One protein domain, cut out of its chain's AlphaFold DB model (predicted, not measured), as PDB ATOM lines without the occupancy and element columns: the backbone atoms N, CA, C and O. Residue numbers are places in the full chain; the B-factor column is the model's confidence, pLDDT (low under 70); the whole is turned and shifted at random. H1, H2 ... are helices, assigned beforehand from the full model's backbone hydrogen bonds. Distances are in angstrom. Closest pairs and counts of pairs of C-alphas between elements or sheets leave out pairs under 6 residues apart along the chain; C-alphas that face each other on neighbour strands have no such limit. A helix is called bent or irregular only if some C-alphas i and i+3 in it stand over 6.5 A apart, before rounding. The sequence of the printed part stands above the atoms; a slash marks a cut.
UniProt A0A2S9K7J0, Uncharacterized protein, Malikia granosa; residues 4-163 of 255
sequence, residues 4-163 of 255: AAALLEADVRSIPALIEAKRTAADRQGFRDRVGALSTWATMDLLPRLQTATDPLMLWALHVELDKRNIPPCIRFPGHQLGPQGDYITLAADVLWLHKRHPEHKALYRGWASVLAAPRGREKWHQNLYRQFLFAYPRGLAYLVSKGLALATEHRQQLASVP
ATOM      1  N   ALA A   4      41.342  16.258 -19.882       79.50
ATOM      2  CA  ALA A   4      41.589  16.380 -21.321       79.50
ATOM      3  C   ALA A   4      40.314  16.262 -22.179       79.50
ATOM      4  O   ALA A   4      40.202  16.931 -23.197       79.50
ATOM      5  N   ALA A   5      39.345  15.434 -21.768       78.88
ATOM      6  CA  ALA A   5      38.078  15.308 -22.486       78.88
ATOM      7  C   ALA A   5      37.196  16.548 -22.284       78.88
ATOM      8  O   ALA A   5      36.568  16.988 -23.234       78.88
ATOM      9  N   ALA A   6      37.208  17.136 -21.082       80.00
ATOM     10  CA  ALA A   6      36.463  18.363 -20.793       80.00
ATOM     11  C   ALA A   6      37.001  19.576 -21.575       80.00
ATOM     12  O   ALA A   6      36.219  20.368 -22.085       80.00
ATOM     13  N   LEU A   7      38.329  19.697 -21.717       82.44
ATOM     14  CA  LEU A   7      38.936  20.733 -22.565       82.44
ATOM     15  C   LEU A   7      38.562  20.532 -24.039       82.44
ATOM     16  O   LEU A   7      38.110  21.458 -24.697       82.44
ATOM     17  N   LEU A   8      38.658  19.295 -24.531       88.19
ATOM     18  CA  LEU A   8      38.287  18.970 -25.907       88.19
ATOM     19  C   LEU A   8      36.798  19.225 -26.201       88.19
ATOM     20  O   LEU A   8      36.448  19.616 -27.311       88.19
ATOM     21  N   GLU A   9      35.923  19.001 -25.224       84.12
ATOM     22  CA  GLU A   9      34.487  19.277 -25.335       84.12
ATOM     23  C   GLU A   9      34.194  20.781 -25.475       84.12
ATOM     24  O   GLU A   9      33.243  21.148 -26.164       84.12
ATOM     25  N   ALA A  10      35.038  21.653 -24.911       85.56
ATOM     26  CA  ALA A  10      34.946  23.096 -25.127       85.56
ATOM     27  C   ALA A  10      35.369  23.510 -26.552       85.56
ATOM     28  O   ALA A  10      34.777  24.425 -27.128       85.56
ATOM     29  N   ASP A  11      36.344  22.806 -27.135       90.56
ATOM     30  CA  ASP A  11      36.950  23.149 -28.431       90.56
ATOM     31  C   ASP A  11      36.248  22.508 -29.640       90.56
ATOM     32  O   ASP A  11      36.388  22.977 -30.772       90.56
ATOM     33  N   VAL A  12      35.497  21.421 -29.435       96.25
ATOM     34  CA  VAL A  12      34.878  20.647 -30.520       96.25
ATOM     35  C   VAL A  12      33.371  20.621 -30.368       96.25
ATOM     36  O   VAL A  12      32.836  20.111 -29.391       96.25
ATOM     37  N   ARG A  13      32.661  21.063 -31.401       96.88
ATOM     38  CA  ARG A  13      31.204  20.989 -31.508       96.88
ATOM     39  C   ARG A  13      30.784  19.837 -32.415       96.88
ATOM     40  O   ARG A  13      31.389  19.566 -33.457       96.88
ATOM     41  N   SER A  14      29.695  19.170 -32.033       97.06
ATOM     42  CA  SER A  14      29.039  18.176 -32.885       97.06
ATOM     43  C   SER A  14      28.449  18.830 -34.146       97.06
ATOM     44  O   SER A  14      28.165  20.026 -34.164       97.06
ATOM     45  N   ILE A  15      28.208  18.048 -35.207       97.50
ATOM     46  CA  ILE A  15      27.623  18.576 -36.453       97.50
ATOM     47  C   ILE A  15      26.243  19.222 -36.213       97.50
ATOM     48  O   ILE A  15      26.041  20.331 -36.703       97.50
ATOM     49  N   PRO A  16      25.307  18.626 -35.439       97.50
ATOM     50  CA  PRO A  16      24.051  19.297 -35.099       97.50
ATOM     51  C   PRO A  16      24.253  20.637 -34.383       97.50
ATOM     52  O   PRO A  16      23.590  21.609 -34.731       97.50
ATOM     53  N   ALA A  17      25.209  20.723 -33.452       96.81
ATOM     54  CA  ALA A  17      25.520  21.975 -32.761       96.81
ATOM     55  C   ALA A  17      26.100  23.041 -33.710       96.81
ATOM     56  O   ALA A  17      25.764  24.217 -33.591       96.81
ATOM     57  N   LEU A  18      26.927  22.643 -34.686       97.12
ATOM     58  CA  LEU A  18      27.415  23.542 -35.739       97.12
ATOM     59  C   LEU A  18      26.275  24.046 -36.637       97.12
ATOM     60  O   LEU A  18      26.235  25.230 -36.969       97.12
ATOM     61  N   ILE A  19      25.340  23.165 -37.014       97.00
ATOM     62  CA  ILE A  19      24.150  23.534 -37.797       97.00
ATOM     63  C   ILE A  19      23.309  24.554 -37.031       97.00
ATOM     64  O   ILE A  19      22.911  25.561 -37.612       97.00
ATOM     65  N   GLU A  20      23.059  24.313 -35.745       96.81
ATOM     66  CA  GLU A  20      22.256  25.215 -34.922       96.81
ATOM     67  C   GLU A  20      22.923  26.585 -34.775       96.81
ATOM     68  O   GLU A  20      22.300  27.604 -35.063       96.81
ATOM     69  N   ALA A  21      24.227  26.618 -34.489       96.38
ATOM     70  CA  ALA A  21      24.984  27.868 -34.441       96.38
ATOM     71  C   ALA A  21      24.928  28.649 -35.769       96.38
ATOM     72  O   ALA A  21      24.865  29.877 -35.766       96.38
ATOM     73  N   LYS A  22      24.923  27.960 -36.920       97.25
ATOM     74  CA  LYS A  22      24.819  28.619 -38.231       97.25
ATOM     75  C   LYS A  22      23.399  29.110 -38.544       97.25
ATOM     76  O   LYS A  22      23.244  30.066 -39.300       97.25
ATOM     77  N   ARG A  23      22.350  28.503 -37.974       95.19
ATOM     78  CA  ARG A  23      20.951  28.937 -38.177       95.19
ATOM     79  C   ARG A  23      20.653  30.309 -37.585       95.19
ATOM     80  O   ARG A  23      19.770  30.993 -38.106       95.19
ATOM     81  N   THR A  24      21.371  30.690 -36.536       93.94
ATOM     82  CA  THR A  24      21.226  31.980 -35.852       93.94
ATOM     83  C   THR A  24      22.276  33.005 -36.286       93.94
ATOM     84  O   THR A  24      22.232  34.147 -35.840       93.94
ATOM     85  N   ALA A  25      23.227  32.623 -37.143       95.94
ATOM     86  CA  ALA A  25      24.289  33.508 -37.606       95.94
ATOM     87  C   ALA A  25      23.793  34.497 -38.674       95.94
ATOM     88  O   ALA A  25      22.957  34.161 -39.517       95.94
ATOM     89  N   ALA A  26      24.367  35.704 -38.689       96.06
ATOM     90  CA  ALA A  26      24.043  36.734 -39.679       96.06
ATOM     91  C   ALA A  26      24.352  36.291 -41.125       96.06
ATOM     92  O   ALA A  26      23.628  36.637 -42.053       96.06
ATOM     93  N   ASP A  27      25.383  35.458 -41.320       95.38
ATOM     94  CA  ASP A  27      25.815  34.954 -42.629       95.38
ATOM     95  C   ASP A  27      25.018  33.732 -43.126       95.38
ATOM     96  O   ASP A  27      25.387  33.124 -44.134       95.38
ATOM     97  N   ARG A  28      23.922  33.348 -42.450       96.88
ATOM     98  CA  ARG A  28      23.161  32.119 -42.740       96.88
ATOM     99  C   ARG A  28      22.791  31.971 -44.210       96.88
ATOM    100  O   ARG A  28      22.924  30.876 -44.754       96.88
ATOM    101  N   GLN A  29      22.287  33.032 -44.842       97.25
ATOM    102  CA  GLN A  29      21.852  32.952 -46.237       97.25
ATOM    103  C   GLN A  29      23.043  32.715 -47.169       97.25
ATOM    104  O   GLN A  29      23.050  31.726 -47.893       97.25
ATOM    105  N   GLY A  30      24.110  33.509 -47.035       97.44
ATOM    106  CA  GLY A  30      25.335  33.316 -47.813       97.44
ATOM    107  C   GLY A  30      25.995  31.952 -47.572       97.44
ATOM    108  O   GLY A  30      26.579  31.364 -48.481       97.44
ATOM    109  N   PHE A  31      25.882  31.385 -46.368       97.75
ATOM    110  CA  PHE A  31      26.282  30.001 -46.117       97.75
ATOM    111  C   PHE A  31      25.427  29.001 -46.910       97.75
ATOM    112  O   PHE A  31      25.981  28.126 -47.576       97.75
ATOM    113  N   ARG A  32      24.092  29.129 -46.880       97.56
ATOM    114  CA  ARG A  32      23.182  28.247 -47.637       97.56
ATOM    115  C   ARG A  32      23.434  28.326 -49.139       97.56
ATOM    116  O   ARG A  32      23.485  27.275 -49.774       97.56
ATOM    117  N   ASP A  33      23.656  29.522 -49.673       97.75
ATOM    118  CA  ASP A  33      23.932  29.731 -51.097       97.75
ATOM    119  C   ASP A  33      25.240  29.039 -51.508       97.75
ATOM    120  O   ASP A  33      25.272  28.283 -52.481       97.75
ATOM    121  N   ARG A  34      26.306  29.192 -50.704       97.50
ATOM    122  CA  ARG A  34      27.582  28.488 -50.920       97.50
ATOM    123  C   ARG A  34      27.429  26.968 -50.872       97.50
ATOM    124  O   ARG A  34      28.017  26.284 -51.704       97.50
ATOM    125  N   VAL A  35      26.647  26.436 -49.930       97.81
ATOM    126  CA  VAL A  35      26.371  24.992 -49.844       97.81
ATOM    127  C   VAL A  35      25.553  24.508 -51.045       97.81
ATOM    128  O   VAL A  35      25.862  23.454 -51.597       97.81
ATOM    129  N   GLY A  36      24.546  25.268 -51.484       97.56
ATOM    130  CA  GLY A  36      23.737  24.943 -52.663       97.56
ATOM    131  C   GLY A  36      24.563  24.894 -53.951       97.56
ATOM    132  O   GLY A  36      24.403  23.977 -54.762       97.56
ATOM    133  N   ALA A  37      25.518  25.816 -54.087       97.56
ATOM    134  CA  ALA A  37      26.424  25.891 -55.229       97.56
ATOM    135  C   ALA A  37      27.426  24.724 -55.313       97.56
ATOM    136  O   ALA A  37      27.962  24.471 -56.385       97.56
ATOM    137  N   LEU A  38      27.666  23.970 -54.231       97.88
ATOM    138  CA  LEU A  38      28.631  22.862 -54.259       97.88
ATOM    139  C   LEU A  38      28.315  21.830 -55.346       97.88
ATOM    140  O   LEU A  38      29.230  21.300 -55.969       97.88
ATOM    141  N   SER A  39      27.029  21.568 -55.589       96.94
ATOM    142  CA  SER A  39      26.563  20.597 -56.585       96.94
ATOM    143  C   SER A  39      26.924  20.960 -58.031       96.94
ATOM    144  O   SER A  39      27.040  20.061 -58.862       96.94
ATOM    145  N   THR A  40      27.152  22.242 -58.332       96.94
ATOM    146  CA  THR A  40      27.459  22.714 -59.691       96.94
ATOM    147  C   THR A  40      28.955  22.746 -59.987       96.94
ATOM    148  O   THR A  40      29.353  22.850 -61.144       96.94
ATOM    149  N   TRP A  41      29.803  22.646 -58.962       97.00
ATOM    150  CA  TRP A  41      31.253  22.686 -59.140       97.00
ATOM    151  C   TRP A  41      31.793  21.354 -59.641       97.00
ATOM    152  O   TRP A  41      31.294  20.290 -59.259       97.00
ATOM    153  N   ALA A  42      32.867  21.391 -60.433       96.38
ATOM    154  CA  ALA A  42      33.580  20.180 -60.812       96.38
ATOM    155  C   ALA A  42      34.175  19.498 -59.570       96.38
ATOM    156  O   ALA A  42      34.597  20.146 -58.613       96.38
ATOM    157  N   THR A  43      34.221  18.163 -59.567       96.50
ATOM    158  CA  THR A  43      34.705  17.403 -58.400       96.50
ATOM    159  C   THR A  43      36.169  17.710 -58.087       96.50
ATOM    160  O   THR A  43      36.539  17.786 -56.917       96.50
ATOM    161  N   MET A  44      36.988  17.944 -59.117       94.19
ATOM    162  CA  MET A  44      38.380  18.374 -58.949       94.19
ATOM    163  C   MET A  44      38.512  19.719 -58.227       94.19
ATOM    164  O   MET A  44      39.464  19.888 -57.471       94.19
ATOM    165  N   ASP A  45      37.549  20.630 -58.375       94.88
ATOM    166  CA  ASP A  45      37.583  21.952 -57.732       94.88
ATOM    167  C   ASP A  45      37.149  21.903 -56.260       94.88
ATOM    168  O   ASP A  45      37.430  22.819 -55.484       94.88
ATOM    169  N   LEU A  46      36.481  20.821 -55.845       95.44
ATOM    170  CA  LEU A  46      36.100  20.602 -54.450       95.44
ATOM    171  C   LEU A  46      37.283  20.163 -53.582       95.44
ATOM    172  O   LEU A  46      37.332  20.520 -52.407       95.44
ATOM    173  N   LEU A  47      38.231  19.395 -54.131       93.44
ATOM    174  CA  LEU A  47      39.323  18.813 -53.341       93.44
ATOM    175  C   LEU A  47      40.249  19.869 -52.708       93.44
ATOM    176  O   LEU A  47      40.492  19.767 -51.505       93.44
ATOM    177  N   PRO A  48      40.733  20.905 -53.427       92.62
ATOM    178  CA  PRO A  48      41.559  21.949 -52.816       92.62
ATOM    179  C   PRO A  48      40.833  22.711 -51.703       92.62
ATOM    180  O   PRO A  48      41.453  23.157 -50.743       92.62
ATOM    181  N   ARG A  49      39.503  22.825 -51.790       94.00
ATOM    182  CA  ARG A  49      38.700  23.572 -50.814       94.00
ATOM    183  C   ARG A  49      38.578  22.884 -49.464       94.00
ATOM    184  O   ARG A  49      38.308  23.561 -48.481       94.00
ATOM    185  N   LEU A  50      38.807  21.575 -49.391       93.38
ATOM    186  CA  LEU A  50      38.909  20.878 -48.108       93.38
ATOM    187  C   LEU A  50      40.074  21.409 -47.263       93.38
ATOM    188  O   LEU A  50      39.971  21.439 -46.044       93.38
ATOM    189  N   GLN A  51      41.156  21.849 -47.909       90.88
ATOM    190  CA  GLN A  51      42.360  22.339 -47.235       90.88
ATOM    191  C   GLN A  51      42.182  23.770 -46.728       90.88
ATOM    192  O   GLN A  51      42.719  24.130 -45.686       90.88
ATOM    193  N   THR A  52      41.425  24.582 -47.469       92.81
ATOM    194  CA  THR A  52      41.261  26.018 -47.212       92.81
ATOM    195  C   THR A  52      39.958  26.365 -46.494       92.81
ATOM    196  O   THR A  52      39.718  27.532 -46.186       92.81
ATOM    197  N   ALA A  53      39.094  25.383 -46.222       93.69
ATOM    198  CA  ALA A  53      37.859  25.602 -45.483       93.69
ATOM    199  C   ALA A  53      38.158  26.009 -44.032       93.69
ATOM    200  O   ALA A  53      38.648  25.211 -43.235       93.69
ATOM    201  N   THR A  54      37.810  27.248 -43.689       94.06
ATOM    202  CA  THR A  54      37.934  27.792 -42.329       94.06
ATOM    203  C   THR A  54      36.669  27.597 -41.489       94.06
ATOM    204  O   THR A  54      36.741  27.562 -40.267       94.06
ATOM    205  N   ASP A  55      35.508  27.442 -42.133       95.69
ATOM    206  CA  ASP A  55      34.234  27.146 -41.471       95.69
ATOM    207  C   ASP A  55      34.067  25.615 -41.319       95.69
ATOM    208  O   ASP A  55      33.960  24.910 -42.334       95.69
ATOM    209  N   PRO A  56      33.996  25.078 -40.084       97.00
ATOM    210  CA  PRO A  56      33.812  23.648 -39.841       97.00
ATOM    211  C   PRO A  56      32.561  23.062 -40.515       97.00
ATOM    212  O   PRO A  56      32.575  21.934 -41.012       97.00
ATOM    213  N   LEU A  57      31.460  23.813 -40.578       97.44
ATOM    214  CA  LEU A  57      30.237  23.323 -41.208       97.44
ATOM    215  C   LEU A  57      30.358  23.307 -42.739       97.44
ATOM    216  O   LEU A  57      29.797  22.421 -43.387       97.44
ATOM    217  N   MET A  58      31.128  24.233 -43.317       97.62
ATOM    218  CA  MET A  58      31.452  24.206 -44.749       97.62
ATOM    219  C   MET A  58      32.328  22.999 -45.098       97.62
ATOM    220  O   MET A  58      32.077  22.319 -46.094       97.62
ATOM    221  N   LEU A  59      33.314  22.685 -44.258       97.50
ATOM    222  CA  LEU A  59      34.131  21.480 -44.401       97.50
ATOM    223  C   LEU A  59      33.269  20.205 -44.368       97.50
ATOM    224  O   LEU A  59      33.425  19.324 -45.216       97.50
ATOM    225  N   TRP A  60      32.320  20.115 -43.430       97.81
ATOM    226  CA  TRP A  60      31.362  19.008 -43.401       97.81
ATOM    227  C   TRP A  60      30.541  18.925 -44.697       97.81
ATOM    228  O   TRP A  60      30.412  17.842 -45.274       97.81
ATOM    229  N   ALA A  61      30.037  20.056 -45.202       98.12
ATOM    230  CA  ALA A  61      29.277  20.101 -46.450       98.12
ATOM    231  C   ALA A  61      30.098  19.604 -47.657       98.12
ATOM    232  O   ALA A  61      29.584  18.819 -48.457       98.12
ATOM    233  N   LEU A  62      31.380  19.973 -47.750       98.00
ATOM    234  CA  LEU A  62      32.300  19.475 -48.781       98.00
ATOM    235  C   LEU A  62      32.462  17.950 -48.713       98.00
ATOM    236  O   LEU A  62      32.396  17.271 -49.738       98.00
ATOM    237  N   HIS A  63      32.631  17.383 -47.516       97.94
ATOM    238  CA  HIS A  63      32.726  15.932 -47.350       97.94
ATOM    239  C   HIS A  63      31.445  15.194 -47.740       97.94
ATOM    240  O   HIS A  63      31.529  14.137 -48.372       97.94
ATOM    241  N   VAL A  64      30.277  15.728 -47.377       97.94
ATOM    242  CA  VAL A  64      28.980  15.156 -47.765       97.94
ATOM    243  C   VAL A  64      28.797  15.217 -49.280       97.94
ATOM    244  O   VAL A  64      28.356  14.241 -49.882       97.94
ATOM    245  N   GLU A  65      29.172  16.324 -49.919       98.19
ATOM    246  CA  GLU A  65      29.088  16.453 -51.373       98.19
ATOM    247  C   GLU A  65      30.016  15.461 -52.091       98.19
ATOM    248  O   GLU A  65      29.590  14.748 -53.001       98.19
ATOM    249  N   LEU A  66      31.262  15.318 -51.632       98.06
ATOM    250  CA  LEU A  66      32.197  14.322 -52.162       98.06
ATOM    251  C   LEU A  66      31.720  12.879 -51.929       98.06
ATOM    252  O   LEU A  66      31.962  12.005 -52.767       98.06
ATOM    253  N   ASP A  67      31.007  12.609 -50.831       97.75
ATOM    254  CA  ASP A  67      30.379  11.307 -50.587       97.75
ATOM    255  C   ASP A  67      29.276  10.989 -51.610       97.75
ATOM    256  O   ASP A  67      29.249   9.874 -52.147       97.75
ATOM    257  N   LYS A  68      28.405  11.957 -51.939       97.50
ATOM    258  CA  LYS A  68      27.378  11.796 -52.991       97.50
ATOM    259  C   LYS A  68      28.005  11.434 -54.335       97.50
ATOM    260  O   LYS A  68      27.493  10.570 -55.039       97.50
ATOM    261  N   ARG A  69      29.159  12.030 -54.638       97.50
ATOM    262  CA  ARG A  69      29.956  11.778 -55.851       97.50
ATOM    263  C   ARG A  69      30.809  10.515 -55.780       97.50
ATOM    264  O   ARG A  69      31.602  10.248 -56.680       97.50
ATOM    265  N   ASN A  70      30.646   9.712 -54.728       97.38
ATOM    266  CA  ASN A  70      31.345   8.446 -54.553       97.38
ATOM    267  C   ASN A  70      32.879   8.586 -54.535       97.38
ATOM    268  O   ASN A  70      33.588   7.695 -55.018       97.38
ATOM    269  N   ILE A  71      33.375   9.681 -53.946       97.81
ATOM    270  CA  ILE A  71      34.801   9.929 -53.712       97.81
ATOM    271  C   ILE A  71      35.170   9.488 -52.286       97.81
ATOM    272  O   ILE A  71      34.668  10.084 -51.326       97.81
ATOM    273  N   PRO A  72      36.039   8.474 -52.112       97.44
ATOM    274  CA  PRO A  72      36.398   7.960 -50.796       97.44
ATOM    275  C   PRO A  72      37.215   8.987 -49.999       97.44
ATOM    276  O   PRO A  72      37.994   9.740 -50.593       97.44
ATOM    277  N   PRO A  73      37.091   9.004 -48.661       97.38
ATOM    278  CA  PRO A  73      37.849   9.907 -47.803       97.38
ATOM    279  C   PRO A  73      39.367   9.892 -47.996       97.38
ATOM    280  O   PRO A  73      39.985  10.947 -47.929       97.38
ATOM    281  N   CYS A  74      39.988   8.753 -48.315       96.31
ATOM    282  CA  CYS A  74      41.439   8.699 -48.539       96.31
ATOM    283  C   CYS A  74      41.941   9.624 -49.666       96.31
ATOM    284  O   CYS A  74      43.086  10.062 -49.617       96.31
ATOM    285  N   ILE A  75      41.090   9.959 -50.645       96.62
ATOM    286  CA  ILE A  75      41.398  10.883 -51.753       96.62
ATOM    287  C   ILE A  75      41.223  12.351 -51.347       96.62
ATOM    288  O   ILE A  75      41.762  13.247 -51.986       96.62
ATOM    289  N   ARG A  76      40.513  12.607 -50.247       94.19
ATOM    290  CA  ARG A  76      40.210  13.940 -49.706       94.19
ATOM    291  C   ARG A  76      41.395  14.552 -48.941       94.19
ATOM    292  O   ARG A  76      41.209  15.482 -48.174       94.19
ATOM    293  N   PHE A  77      42.587  13.986 -49.123       87.88
ATOM    294  CA  PHE A  77      43.847  14.403 -48.523       87.88
ATOM    295  C   PHE A  77      44.482  15.543 -49.340       87.88
ATOM    296  O   PHE A  77      44.429  15.491 -50.577       87.88
ATOM    297  N   PRO A  78      45.161  16.527 -48.719       83.12
ATOM    298  CA  PRO A  78      45.480  16.664 -47.301       83.12
ATOM    299  C   PRO A  78      44.262  17.058 -46.468       83.12
ATOM    300  O   PRO A  78      43.263  17.535 -47.004       83.12
ATOM    301  N   GLY A  79      44.337  16.793 -45.163       72.88
ATOM    302  CA  GLY A  79      43.326  17.268 -44.218       72.88
ATOM    303  C   GLY A  79      43.366  18.793 -44.080       72.88
ATOM    304  O   GLY A  79      44.337  19.438 -44.469       72.88
ATOM    305  N   HIS A  80      42.307  19.377 -43.524       78.62
ATOM    306  CA  HIS A  80      42.296  20.796 -43.140       78.62
ATOM    307  C   HIS A  80      43.260  21.058 -41.967       78.62
ATOM    308  O   HIS A  80      43.731  20.135 -41.302       78.62
ATOM    309  N   GLN A  81      43.369  22.322 -41.556       79.00
ATOM    310  CA  GLN A  81      44.097  22.742 -40.351       79.00
ATOM    311  C   GLN A  81      43.186  23.330 -39.247       79.00
ATOM    312  O   GLN A  81      43.587  24.216 -38.508       79.00
ATOM    313  N   LEU A  82      41.954  22.828 -39.098       87.69
ATOM    314  CA  LEU A  82      41.007  23.225 -38.035       87.69
ATOM    315  C   LEU A  82      41.241  22.535 -36.675       87.69
ATOM    316  O   LEU A  82      40.330  22.474 -35.845       87.69
ATOM    317  N   GLY A  83      42.424  21.953 -36.458       93.12
ATOM    318  CA  GLY A  83      42.746  21.218 -35.236       93.12
ATOM    319  C   GLY A  83      41.733  20.098 -34.915       93.12
ATOM    320  O   GLY A  83      41.196  19.469 -35.837       93.12
ATOM    321  N   PRO A  84      41.411  19.873 -33.625       95.62
ATOM    322  CA  PRO A  84      40.534  18.775 -33.212       95.62
ATOM    323  C   PRO A  84      39.125  18.824 -33.821       95.62
ATOM    324  O   PRO A  84      38.519  17.781 -34.078       95.62
ATOM    325  N   GLN A  85      38.593  20.024 -34.081       96.75
ATOM    326  CA  GLN A  85      37.263  20.188 -34.669       96.75
ATOM    327  C   GLN A  85      37.189  19.588 -36.067       96.75
ATOM    328  O   GLN A  85      36.195  18.947 -36.429       96.75
ATOM    329  N   GLY A  86      38.224  19.809 -36.864       96.31
ATOM    330  CA  GLY A  86      38.249  19.246 -38.189       96.31
ATOM    331  C   GLY A  86      38.586  17.747 -38.176       96.31
ATOM    332  O   GLY A  86      37.979  16.992 -38.936       96.31
ATOM    333  N   ASP A  87      39.442  17.271 -37.267       95.94
ATOM    334  CA  ASP A  87      39.693  15.827 -37.122       95.94
ATOM    335  C   ASP A  87      38.404  15.061 -36.802       95.94
ATOM    336  O   ASP A  87      38.150  13.988 -37.359       95.94
ATOM    337  N   TYR A  88      37.534  15.649 -35.974       97.69
ATOM    338  CA  TYR A  88      36.185  15.136 -35.742       97.69
ATOM    339  C   TYR A  88      35.344  15.092 -37.027       97.69
ATOM    340  O   TYR A  88      34.689  14.085 -37.298       97.69
ATOM    341  N   ILE A  89      35.362  16.153 -37.840       97.94
ATOM    342  CA  ILE A  89      34.616  16.217 -39.106       97.94
ATOM    343  C   ILE A  89      35.132  15.179 -40.110       97.94
ATOM    344  O   ILE A  89      34.336  14.488 -40.749       97.94
ATOM    345  N   THR A  90      36.450  15.022 -40.207       97.38
ATOM    346  CA  THR A  90      37.102  14.029 -41.062       97.38
ATOM    347  C   THR A  90      36.750  12.610 -40.609       97.38
ATOM    348  O   THR A  90      36.376  11.775 -41.434       97.38
ATOM    349  N   LEU A  91      36.762  12.339 -39.298       97.88
ATOM    350  CA  LEU A  91      36.282  11.067 -38.751       97.88
ATOM    351  C   LEU A  91      34.795  10.840 -39.057       97.88
ATOM    352  O   LEU A  91      34.400   9.735 -39.423       97.88
ATOM    353  N   ALA A  92      33.948  11.859 -38.920       98.19
ATOM    354  CA  ALA A  92      32.534  11.735 -39.251       98.19
ATOM    355  C   ALA A  92      32.324  11.391 -40.725       98.19
ATOM    356  O   ALA A  92      31.496  10.537 -41.046       98.19
ATOM    357  N   ALA A  93      33.109  11.991 -41.617       98.00
ATOM    358  CA  ALA A  93      33.089  11.665 -43.032       98.00
ATOM    359  C   ALA A  93      33.533  10.214 -43.300       98.00
ATOM    360  O   ALA A  93      32.914   9.530 -44.116       98.00
ATOM    361  N   ASP A  94      34.548   9.728 -42.582       98.19
ATOM    362  CA  ASP A  94      35.014   8.339 -42.649       98.19
ATOM    363  C   ASP A  94      33.951   7.336 -42.201       98.19
ATOM    364  O   ASP A  94      33.680   6.361 -42.901       98.19
ATOM    365  N   VAL A  95      33.328   7.568 -41.043       98.19
ATOM    366  CA  VAL A  95      32.313   6.656 -40.500       98.19
ATOM    367  C   VAL A  95      31.051   6.678 -41.363       98.19
ATOM    368  O   VAL A  95      30.437   5.631 -41.567       98.19
ATOM    369  N   LEU A  96      30.679   7.837 -41.919       98.00
ATOM    370  CA  LEU A  96      29.581   7.933 -42.881       98.00
ATOM    371  C   LEU A  96      29.874   7.110 -44.146       98.00
ATOM    372  O   LEU A  96      29.009   6.349 -44.587       98.00
ATOM    373  N   TRP A  97      31.090   7.223 -44.691       97.88
ATOM    374  CA  TRP A  97      31.531   6.445 -45.850       97.88
ATOM    375  C   TRP A  97      31.503   4.941 -45.564       97.88
ATOM    376  O   TRP A  97      30.910   4.182 -46.333       97.88
ATOM    377  N   LEU A  98      32.088   4.512 -44.441       97.50
ATOM    378  CA  LEU A  98      32.111   3.113 -44.010       97.50
ATOM    379  C   LEU A  98      30.692   2.543 -43.917       97.50
ATOM    380  O   LEU A  98      30.402   1.524 -44.533       97.50
ATOM    381  N   HIS A  99      29.793   3.243 -43.224       95.38
ATOM    382  CA  HIS A  99      28.408   2.810 -43.036       95.38
ATOM    383  C   HIS A  99      27.630   2.746 -44.365       95.38
ATOM    384  O   HIS A  99      26.749   1.910 -44.543       95.38
ATOM    385  N   LYS A 100      27.951   3.611 -45.336       95.88
ATOM    386  CA  LYS A 100      27.352   3.572 -46.680       95.88
ATOM    387  C   LYS A 100      27.881   2.416 -47.531       95.88
ATOM    388  O   LYS A 100      27.115   1.864 -48.315       95.88
ATOM    389  N   ARG A 101      29.179   2.113 -47.447       96.50
ATOM    390  CA  ARG A 101      29.859   1.148 -48.326       96.50
ATOM    391  C   ARG A 101      29.850  -0.282 -47.815       96.50
ATOM    392  O   ARG A 101      29.892  -1.186 -48.638       96.50
ATOM    393  N   HIS A 102      29.778  -0.450 -46.503       96.00
ATOM    394  CA  HIS A 102      29.811  -1.735 -45.822       96.00
ATOM    395  C   HIS A 102      28.664  -1.779 -44.799       96.00
ATOM    396  O   HIS A 102      28.907  -1.676 -43.595       96.00
ATOM    397  N   PRO A 103      27.393  -1.814 -45.243       94.88
ATOM    398  CA  PRO A 103      26.236  -1.805 -44.342       94.88
ATOM    399  C   PRO A 103      26.194  -3.008 -43.383       94.88
ATOM    400  O   PRO A 103      25.617  -2.918 -42.304       94.88
ATOM    401  N   GLU A 104      26.826  -4.120 -43.751       95.62
ATOM    402  CA  GLU A 104      26.994  -5.332 -42.946       95.62
ATOM    403  C   GLU A 104      28.122  -5.242 -41.906       95.62
ATOM    404  O   GLU A 104      28.287  -6.150 -41.086       95.62
ATOM    405  N   HIS A 105      28.909  -4.161 -41.932       96.81
ATOM    406  CA  HIS A 105      30.068  -3.982 -41.067       96.81
ATOM    407  C   HIS A 105      29.669  -3.926 -39.590       96.81
ATOM    408  O   HIS A 105      28.809  -3.144 -39.181       96.81
ATOM    409  N   LYS A 106      30.343  -4.726 -38.758       96.50
ATOM    410  CA  LYS A 106      30.090  -4.803 -37.314       96.50
ATOM    411  C   LYS A 106      31.263  -4.221 -36.538       96.50
ATOM    412  O   LYS A 106      32.417  -4.566 -36.771       96.50
ATOM    413  N   ALA A 107      30.957  -3.355 -35.578       97.56
ATOM    414  CA  ALA A 107      31.946  -2.866 -34.629       97.56
ATOM    415  C   ALA A 107      32.226  -3.916 -33.544       97.56
ATOM    416  O   ALA A 107      31.328  -4.655 -33.145       97.56
ATOM    417  N   LEU A 108      33.452  -3.921 -33.015       96.94
ATOM    418  CA  LEU A 108      33.842  -4.819 -31.926       96.94
ATOM    419  C   LEU A 108      33.330  -4.331 -30.563       96.94
ATOM    420  O   LEU A 108      33.013  -5.132 -29.690       96.94
ATOM    421  N   TYR A 109      33.241  -3.013 -30.369       97.12
ATOM    422  CA  TYR A 109      32.896  -2.417 -29.077       97.12
ATOM    423  C   TYR A 109      31.525  -1.743 -29.086       97.12
ATOM    424  O   TYR A 109      31.159  -1.053 -30.038       97.12
ATOM    425  N   ARG A 110      30.798  -1.854 -27.964       96.88
ATOM    426  CA  ARG A 110      29.419  -1.353 -27.796       96.88
ATOM    427  C   ARG A 110      29.236   0.127 -28.156       96.88
ATOM    428  O   ARG A 110      28.222   0.485 -28.754       96.88
ATOM    429  N   GLY A 111      30.198   0.986 -27.803       96.50
ATOM    430  CA  GLY A 111      30.145   2.418 -28.119       96.50
ATOM    431  C   GLY A 111      30.082   2.674 -29.626       96.50
ATOM    432  O   GLY A 111      29.180   3.353 -30.107       96.50
ATOM    433  N   TRP A 112      30.974   2.035 -30.381       97.94
ATOM    434  CA  TRP A 112      31.005   2.092 -31.842       97.94
ATOM    435  C   TRP A 112      29.850   1.330 -32.496       97.94
ATOM    436  O   TRP A 112      29.289   1.806 -33.479       97.94
ATOM    437  N   ALA A 113      29.414   0.206 -31.920       97.69
ATOM    438  CA  ALA A 113      28.221  -0.504 -32.382       97.69
ATOM    439  C   ALA A 113      26.973   0.388 -32.302       97.69
ATOM    440  O   ALA A 113      26.153   0.386 -33.211       97.69
ATOM    441  N   SER A 114      26.872   1.231 -31.267       97.75
ATOM    442  CA  SER A 114      25.788   2.213 -31.136       97.75
ATOM    443  C   SER A 114      25.858   3.322 -32.193       97.75
ATOM    444  O   SER A 114      24.823   3.880 -32.559       97.75
ATOM    445  N   VAL A 115      27.056   3.654 -32.692       97.88
ATOM    446  CA  VAL A 115      27.220   4.565 -33.838       97.88
ATOM    447  C   VAL A 115      26.679   3.904 -35.104       97.88
ATOM    448  O   VAL A 115      25.875   4.515 -35.796       97.88
ATOM    449  N   LEU A 116      27.066   2.657 -35.390       96.75
ATOM    450  CA  LEU A 116      26.640   1.949 -36.604       96.75
ATOM    451  C   LEU A 116      25.154   1.555 -36.586       96.75
ATOM    452  O   LEU A 116      24.508   1.581 -37.621       96.75
ATOM    453  N   ALA A 117      24.580   1.260 -35.419       96.62
ATOM    454  CA  ALA A 117      23.159   0.928 -35.294       96.62
ATOM    455  C   ALA A 117      22.227   2.147 -35.443       96.62
ATOM    456  O   ALA A 117      21.034   1.991 -35.701       96.62
ATOM    457  N   ALA A 118      22.732   3.368 -35.237       96.62
ATOM    458  CA  ALA A 118      21.928   4.577 -35.367       96.62
ATOM    459  C   ALA A 118      21.738   4.959 -36.851       96.62
ATOM    460  O   ALA A 118      22.698   4.890 -37.622       96.62
ATOM    461  N   PRO A 119      20.551   5.451 -37.260       94.94
ATOM    462  CA  PRO A 119      20.333   5.914 -38.627       94.94
ATOM    463  C   PRO A 119      21.359   6.977 -39.050       94.94
ATOM    464  O   PRO A 119      21.487   8.027 -38.412       94.94
ATOM    465  N   ARG A 120      22.086   6.702 -40.138       92.75
ATOM    466  CA  ARG A 120      23.199   7.533 -40.629       92.75
ATOM    467  C   ARG A 120      22.804   9.000 -40.825       92.75
ATOM    468  O   ARG A 120      21.744   9.295 -41.376       92.75
ATOM    469  N   GLY A 121      23.665   9.915 -40.382       89.62
ATOM    470  CA  GLY A 121      23.460  11.363 -40.524       89.62
ATOM    471  C   GLY A 121      22.283  11.937 -39.723       89.62
ATOM    472  O   GLY A 121      21.962  13.113 -39.871       89.62
ATOM    473  N   ARG A 122      21.612  11.135 -38.884       94.69
ATOM    474  CA  ARG A 122      20.611  11.633 -37.934       94.69
ATOM    475  C   ARG A 122      21.279  12.077 -36.639       94.69
ATOM    476  O   ARG A 122      22.416  11.716 -36.340       94.69
ATOM    477  N   GLU A 123      20.547  12.838 -35.840       95.25
ATOM    478  CA  GLU A 123      21.063  13.443 -34.614       95.25
ATOM    479  C   GLU A 123      21.699  12.421 -33.658       95.25
ATOM    480  O   GLU A 123      22.850  12.588 -33.260       95.25
ATOM    481  N   LYS A 124      21.014  11.302 -33.379       96.69
ATOM    482  CA  LYS A 124      21.534  10.230 -32.511       96.69
ATOM    483  C   LYS A 124      22.853   9.634 -33.019       96.69
ATOM    484  O   LYS A 124      23.725   9.306 -32.216       96.69
ATOM    485  N   TRP A 125      23.019   9.515 -34.339       97.88
ATOM    486  CA  TRP A 125      24.269   9.050 -34.947       97.88
ATOM    487  C   TRP A 125      25.412  10.027 -34.659       97.88
ATOM    488  O   TRP A 125      26.466   9.612 -34.175       97.88
ATOM    489  N   HIS A 126      25.177  11.329 -34.854       97.88
ATOM    490  CA  HIS A 126      26.160  12.369 -34.546       97.88
ATOM    491  C   HIS A 126      26.503  12.429 -33.054       97.88
ATOM    492  O   HIS A 126      27.676  12.532 -32.712       97.88
ATOM    493  N   GLN A 127      25.511  12.327 -32.165       97.25
ATOM    494  CA  GLN A 127      25.731  12.320 -30.715       97.25
ATOM    495  C   GLN A 127      26.586  11.121 -30.279       97.25
ATOM    496  O   GLN A 127      27.552  11.284 -29.530       97.25
ATOM    497  N   ASN A 128      26.269   9.917 -30.769       97.94
ATOM    498  CA  ASN A 128      27.042   8.714 -30.462       97.94
ATOM    499  C   ASN A 128      28.479   8.840 -30.973       97.94
ATOM    500  O   ASN A 128      29.416   8.550 -30.229       97.94
ATOM    501  N   LEU A 129      28.656   9.300 -32.214       98.31
ATOM    502  CA  LEU A 129      29.974   9.470 -32.813       98.31
ATOM    503  C   LEU A 129      30.808  10.513 -32.063       98.31
ATOM    504  O   LEU A 129      31.967  10.255 -31.758       98.31
ATOM    505  N   TYR A 130      30.219  11.660 -31.732       98.19
ATOM    506  CA  TYR A 130      30.881  12.727 -30.987       98.19
ATOM    507  C   TYR A 130      31.395  12.235 -29.629       98.19
ATOM    508  O   TYR A 130      32.564  12.431 -29.306       98.19
ATOM    509  N   ARG A 131      30.587  11.470 -28.881       97.25
ATOM    510  CA  ARG A 131      31.034  10.833 -27.627       97.25
ATOM    511  C   ARG A 131      32.212   9.880 -27.841       97.25
ATOM    512  O   ARG A 131      33.143   9.874 -27.039       97.25
ATOM    513  N   GLN A 132      32.187   9.075 -28.909       97.88
ATOM    514  CA  GLN A 132      33.311   8.186 -29.224       97.88
ATOM    515  C   GLN A 132      34.569   8.967 -29.621       97.88
ATOM    516  O   GLN A 132      35.666   8.576 -29.230       97.88
ATOM    517  N   PHE A 133      34.424  10.082 -30.339       97.75
ATOM    518  CA  PHE A 133      35.534  10.967 -30.678       97.75
ATOM    519  C   PHE A 133      36.172  11.575 -29.425       97.75
ATOM    520  O   PHE A 133      37.375  11.416 -29.237       97.75
ATOM    521  N   LEU A 134      35.379  12.176 -28.527       96.69
ATOM    522  CA  LEU A 134      35.888  12.757 -27.276       96.69
ATOM    523  C   LEU A 134      36.633  11.727 -26.414       96.69
ATOM    524  O   LEU A 134      37.607  12.045 -25.729       96.69
ATOM    525  N   PHE A 135      36.196  10.467 -26.461       95.44
ATOM    526  CA  PHE A 135      36.889   9.369 -25.802       95.44
ATOM    527  C   PHE A 135      38.194   8.973 -26.516       95.44
ATOM    528  O   PHE A 135      39.222   8.789 -25.858       95.44
ATOM    529  N   ALA A 136      38.160   8.812 -27.838       96.75
ATOM    530  CA  ALA A 136      39.259   8.242 -28.610       96.75
ATOM    531  C   ALA A 136      40.393   9.237 -28.886       96.75
ATOM    532  O   ALA A 136      41.563   8.857 -28.841       96.75
ATOM    533  N   TYR A 137      40.059  10.502 -29.142       95.94
ATOM    534  CA  TYR A 137      41.000  11.531 -29.578       95.94
ATOM    535  C   TYR A 137      42.220  11.696 -28.653       95.94
ATOM    536  O   TYR A 137      43.337  11.479 -29.126       95.94
ATOM    537  N   PRO A 138      42.069  11.937 -27.332       94.88
ATOM    538  CA  PRO A 138      43.217  12.130 -26.437       94.88
ATOM    539  C   PRO A 138      44.022  10.847 -26.159       94.88
ATOM    540  O   PRO A 138      45.018  10.895 -25.445       94.88
ATOM    541  N   ARG A 139      43.583   9.685 -26.660       94.44
ATOM    542  CA  ARG A 139      44.166   8.360 -26.376       94.44
ATOM    543  C   ARG A 139      44.720   7.673 -27.630       94.44
ATOM    544  O   ARG A 139      45.008   6.480 -27.602       94.44
ATOM    545  N   GLY A 140      44.836   8.411 -28.733       95.19
ATOM    546  CA  GLY A 140      45.236   7.877 -30.031       95.19
ATOM    547  C   GLY A 140      44.026   7.509 -30.884       95.19
ATOM    548  O   GLY A 140      43.620   6.344 -30.952       95.19
ATOM    549  N   LEU A 141      43.492   8.516 -31.584       95.62
ATOM    550  CA  LEU A 141      42.297   8.408 -32.422       95.62
ATOM    551  C   LEU A 141      42.370   7.226 -33.396       95.62
ATOM    552  O   LEU A 141      41.517   6.344 -33.361       95.62
ATOM    553  N   ALA A 142      43.413   7.171 -34.230       95.94
ATOM    554  CA  ALA A 142      43.528   6.156 -35.275       95.94
ATOM    555  C   ALA A 142      43.550   4.723 -34.708       95.94
ATOM    556  O   ALA A 142      42.891   3.830 -35.241       95.94
ATOM    557  N   TYR A 143      44.259   4.493 -33.600       96.69
ATOM    558  CA  TYR A 143      44.308   3.175 -32.964       96.69
ATOM    559  C   TYR A 143      42.940   2.772 -32.398       96.69
ATOM    560  O   TYR A 143      42.420   1.702 -32.728       96.69
ATOM    561  N   LEU A 144      42.331   3.639 -31.584       97.81
ATOM    562  CA  LEU A 144      41.074   3.325 -30.905       97.81
ATOM    563  C   LEU A 144      39.885   3.237 -31.857       97.81
ATOM    564  O   LEU A 144      39.029   2.380 -31.657       97.81
ATOM    565  N   VAL A 145      39.838   4.064 -32.902       97.88
ATOM    566  CA  VAL A 145      38.813   3.967 -33.949       97.88
ATOM    567  C   VAL A 145      38.994   2.672 -34.738       97.88
ATOM    568  O   VAL A 145      38.029   1.926 -34.900       97.88
ATOM    569  N   SER A 146      40.222   2.348 -35.172       98.00
ATOM    570  CA  SER A 146      40.503   1.108 -35.911       98.00
ATOM    571  C   SER A 146      40.101  -0.133 -35.122       98.00
ATOM    572  O   SER A 146      39.464  -1.027 -35.674       98.00
ATOM    573  N   LYS A 147      40.461  -0.191 -33.836       97.75
ATOM    574  CA  LYS A 147      40.121  -1.310 -32.950       97.75
ATOM    575  C   LYS A 147      38.626  -1.325 -32.623       97.75
ATOM    576  O   LYS A 147      37.979  -2.364 -32.694       97.75
ATOM    577  N   GLY A 148      38.083  -0.152 -32.310       97.44
ATOM    578  CA  GLY A 148      36.688   0.115 -31.977       97.44
ATOM    579  C   GLY A 148      35.706  -0.408 -33.015       97.44
ATOM    580  O   GLY A 148      34.791  -1.177 -32.711       97.44
ATOM    581  N   LEU A 149      35.951  -0.002 -34.257       98.06
ATOM    582  CA  LEU A 149      35.180  -0.373 -35.430       98.06
ATOM    583  C   LEU A 149      35.640  -1.695 -36.053       98.06
ATOM    584  O   LEU A 149      35.111  -2.024 -37.094       98.06
ATOM    585  N   ALA A 150      36.584  -2.455 -35.487       97.50
ATOM    586  CA  ALA A 150      37.081  -3.696 -36.107       97.50
ATOM    587  C   ALA A 150      37.527  -3.517 -37.579       97.50
ATOM    588  O   ALA A 150      37.191  -4.313 -38.455       97.50
ATOM    589  N   LEU A 151      38.234  -2.426 -37.888       97.62
ATOM    590  CA  LEU A 151      38.581  -2.104 -39.271       97.62
ATOM    591  C   LEU A 151      39.682  -3.024 -39.803       97.62
ATOM    592  O   LEU A 151      40.816  -2.989 -39.321       97.62
ATOM    593  N   ALA A 152      39.364  -3.758 -40.868       96.00
ATOM    594  CA  ALA A 152      40.357  -4.406 -41.711       96.00
ATOM    595  C   ALA A 152      41.220  -3.368 -42.452       96.00
ATOM    596  O   ALA A 152      40.822  -2.214 -42.653       96.00
ATOM    597  N   THR A 153      42.401  -3.791 -42.908       94.38
ATOM    598  CA  THR A 153      43.320  -2.945 -43.688       94.38
ATOM    599  C   THR A 153      42.642  -2.351 -44.923       94.38
ATOM    600  O   THR A 153      42.806  -1.165 -45.197       94.38
ATOM    601  N   GLU A 154      41.832  -3.140 -45.627       93.56
ATOM    602  CA  GLU A 154      41.115  -2.713 -46.834       93.56
ATOM    603  C   GLU A 154      40.108  -1.592 -46.559       93.56
ATOM    604  O   GLU A 154      40.025  -0.634 -47.328       93.56
ATOM    605  N   HIS A 155      39.399  -1.652 -45.425       95.94
ATOM    606  CA  HIS A 155      38.514  -0.569 -44.994       95.94
ATOM    607  C   HIS A 155      39.329   0.696 -44.730       95.94
ATOM    608  O   HIS A 155      39.021   1.755 -45.274       95.94
ATOM    609  N   ARG A 156      40.424   0.583 -43.965       95.81
ATOM    610  CA  ARG A 156      41.290   1.722 -43.613       95.81
ATOM    611  C   ARG A 156      41.893   2.409 -44.832       95.81
ATOM    612  O   ARG A 156      41.993   3.629 -44.830       95.81
ATOM    613  N   GLN A 157      42.222   1.666 -45.890       94.75
ATOM    614  CA  GLN A 157      42.715   2.230 -47.154       94.75
ATOM    615  C   GLN A 157      41.726   3.188 -47.833       94.75
ATOM    616  O   GLN A 157      42.116   3.933 -48.730       94.75
ATOM    617  N   GLN A 158      40.445   3.172 -47.457       95.69
ATOM    618  CA  GLN A 158      39.445   4.109 -47.975       95.69
ATOM    619  C   GLN A 158      39.252   5.338 -47.079       95.69
ATOM    620  O   GLN A 158      38.612   6.297 -47.509       95.69
ATOM    621  N   LEU A 159      39.796   5.323 -45.862       96.50
ATOM    622  CA  LEU A 159      39.537   6.311 -44.818       96.50
ATOM    623  C   LEU A 159      40.656   7.357 -44.716       96.50
ATOM    624  O   LEU A 159      41.817   7.115 -45.067       96.50
ATOM    625  N   ALA A 160      40.309   8.538 -44.217       95.19
ATOM    626  CA  ALA A 160      41.221   9.652 -44.007       95.19
ATOM    627  C   ALA A 160      41.819   9.647 -42.587       95.19
ATOM    628  O   ALA A 160      43.037   9.595 -42.443       95.19
ATOM    629  N   SER A 161      40.991   9.632 -41.548       95.06
ATOM    630  CA  SER A 161      41.355   9.778 -40.128       95.06
ATOM    631  C   SER A 161      42.038   8.555 -39.502       95.06
ATOM    632  O   SER A 161      42.647   8.665 -38.439       95.06
ATOM    633  N   VAL A 162      41.983   7.386 -40.154       95.31
ATOM    634  CA  VAL A 162      42.488   6.112 -39.601       95.31
ATOM    635  C   VAL A 162      43.586   5.473 -40.476       95.31
ATOM    636  O   VAL A 162      43.489   4.290 -40.835       95.31
ATOM    637  N   PRO A 163      44.647   6.216 -40.855       94.69
ATOM    638  CA  PRO A 163      45.646   5.721 -41.797       94.69
ATOM    639  C   PRO A 163      46.423   4.534 -41.224       94.69
ATOM    640  O   PRO A 163      46.678   4.459 -40.021       94.69
TER     641      PRO A 163
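What this domain is: This is residues 4 to 163 of the 255 residues of an uncharacterized protein of Malikia granosa (UniProt A0A2S9K7J0). A rounded, compact body of helices: H6 runs through the middle, H5 lies side by side with it, and H3 and H4 pack on H5 to form one half. On the other side of H6 the long H8 crosses it steeply and makes a hairpin with H7, while H9 turns off at a corner from the end of H8 and lies near H6, and H1 packs on H8 residues 134 to 138. The printed part has 160 residues with ten named helices, H1 to H10 in order along the chain, and no named strand; the class is all helix. It is compact, with a radius of gyration of the C-alphas of 15.1 A, and rounded, with spans of 42 by 34 by 27 A.

How they stand to each other: H1, residues 4 to 11, touches residues 134 to 138 alone of H8, residues 123 to 139; the closest C-alphas are those of Ala 5 and Leu 134, 5.9 A apart, at a steep tilt of 51 degrees, opposite ways. H2, residues 15 to 23, touches residues 56 to 60 alone of H5, residues 56 to 68, with the C-alphas of Leu 18 and Leu 57 closest at 6.2 A and a steep tilt of 63 degrees. H2 and H8 only just touch, only at their ends, with 3 pairs of C-alphas within 8 A, those of Pro 16 and Glu 123 closest at 6.6 A. H3, residues 28 to 40, touches H5 at a shallow tilt of 25 degrees, the same way, closest at the C-alphas of Val 35 and Ala 61, 6.6 A apart. H4, residues 43 to 52, and H5 form a helical hairpin, at a shallow tilt of 23 degrees, with the C-alphas of Leu 50 and Leu 59 closest at 6.1 A. H5 touches H6, residues 83 to 101, at a shallow tilt of 20 degrees, the same way, with the C-alphas of Trp 60 and Ile 89 closest at 6.1 A. Residues 88 to 92 alone of H6 touch residues 126 to 133 alone of H8 at a steep tilt of 56 degrees, the C-alphas of Tyr 88 and Phe 133 being closest at 6.6 A. H7, residues 110 to 117, and H8 are a helical hairpin, at a steep tilt of 36 degrees, only just past shallow; the C-alphas of Val 115 and Asn 128 are closest at 5.4 A. H8, the hub, touches five helices. H9, residues 141 to 148, and H8 only just touch, only at the corner, with 3 pairs of C-alphas within 8 A, those of Ala 136 and Leu 144 closest at 5.7 A. H10, residues 153 to 156, is close to H6 but not clearly touching, the C-alphas of Leu 98 and His 155 being closest at 7.5 A. Among the pairs that are apart are H3 and H8, and H4 and H6. Every O i to N i+4 pair is within hydrogen-bond range in H1, H2, H5, H6, H7 and H9; in H3 it is 7 of 9, in H8 11 of 13, and in H4 0 of 6, beside 5 of 7 O i to N i+3 pairs, while H10 is too short for such a pair.

Where its parts are: H1 begins at C-alpha 4, (41.589, 16.380, -21.321). H3 measures 19.9 A, H4 15.6 A, H5 18.8 A, H6 27.2 A and H8 25.0 A from first to last C-alpha. H6 starts at C-alpha 83, (42.746, 21.218, -35.236), and H10 ends at C-alpha 156, (41.290, 1.722, -43.613). H3 and H8 are only just irregular: C-alphas 36 and 39 are 6.50 A apart, and C-alphas 135 and 138 are 6.9 A apart.

The domain as a whole: The C-alphas of Ala 26 and Ala 152, the two farthest apart, are 44.3 A apart. The printed part has no cut. The link from H5 to H6, residues 69 to 82, is long. The mean pLDDT of the printed part is 95.3, and no printed residue is under 70.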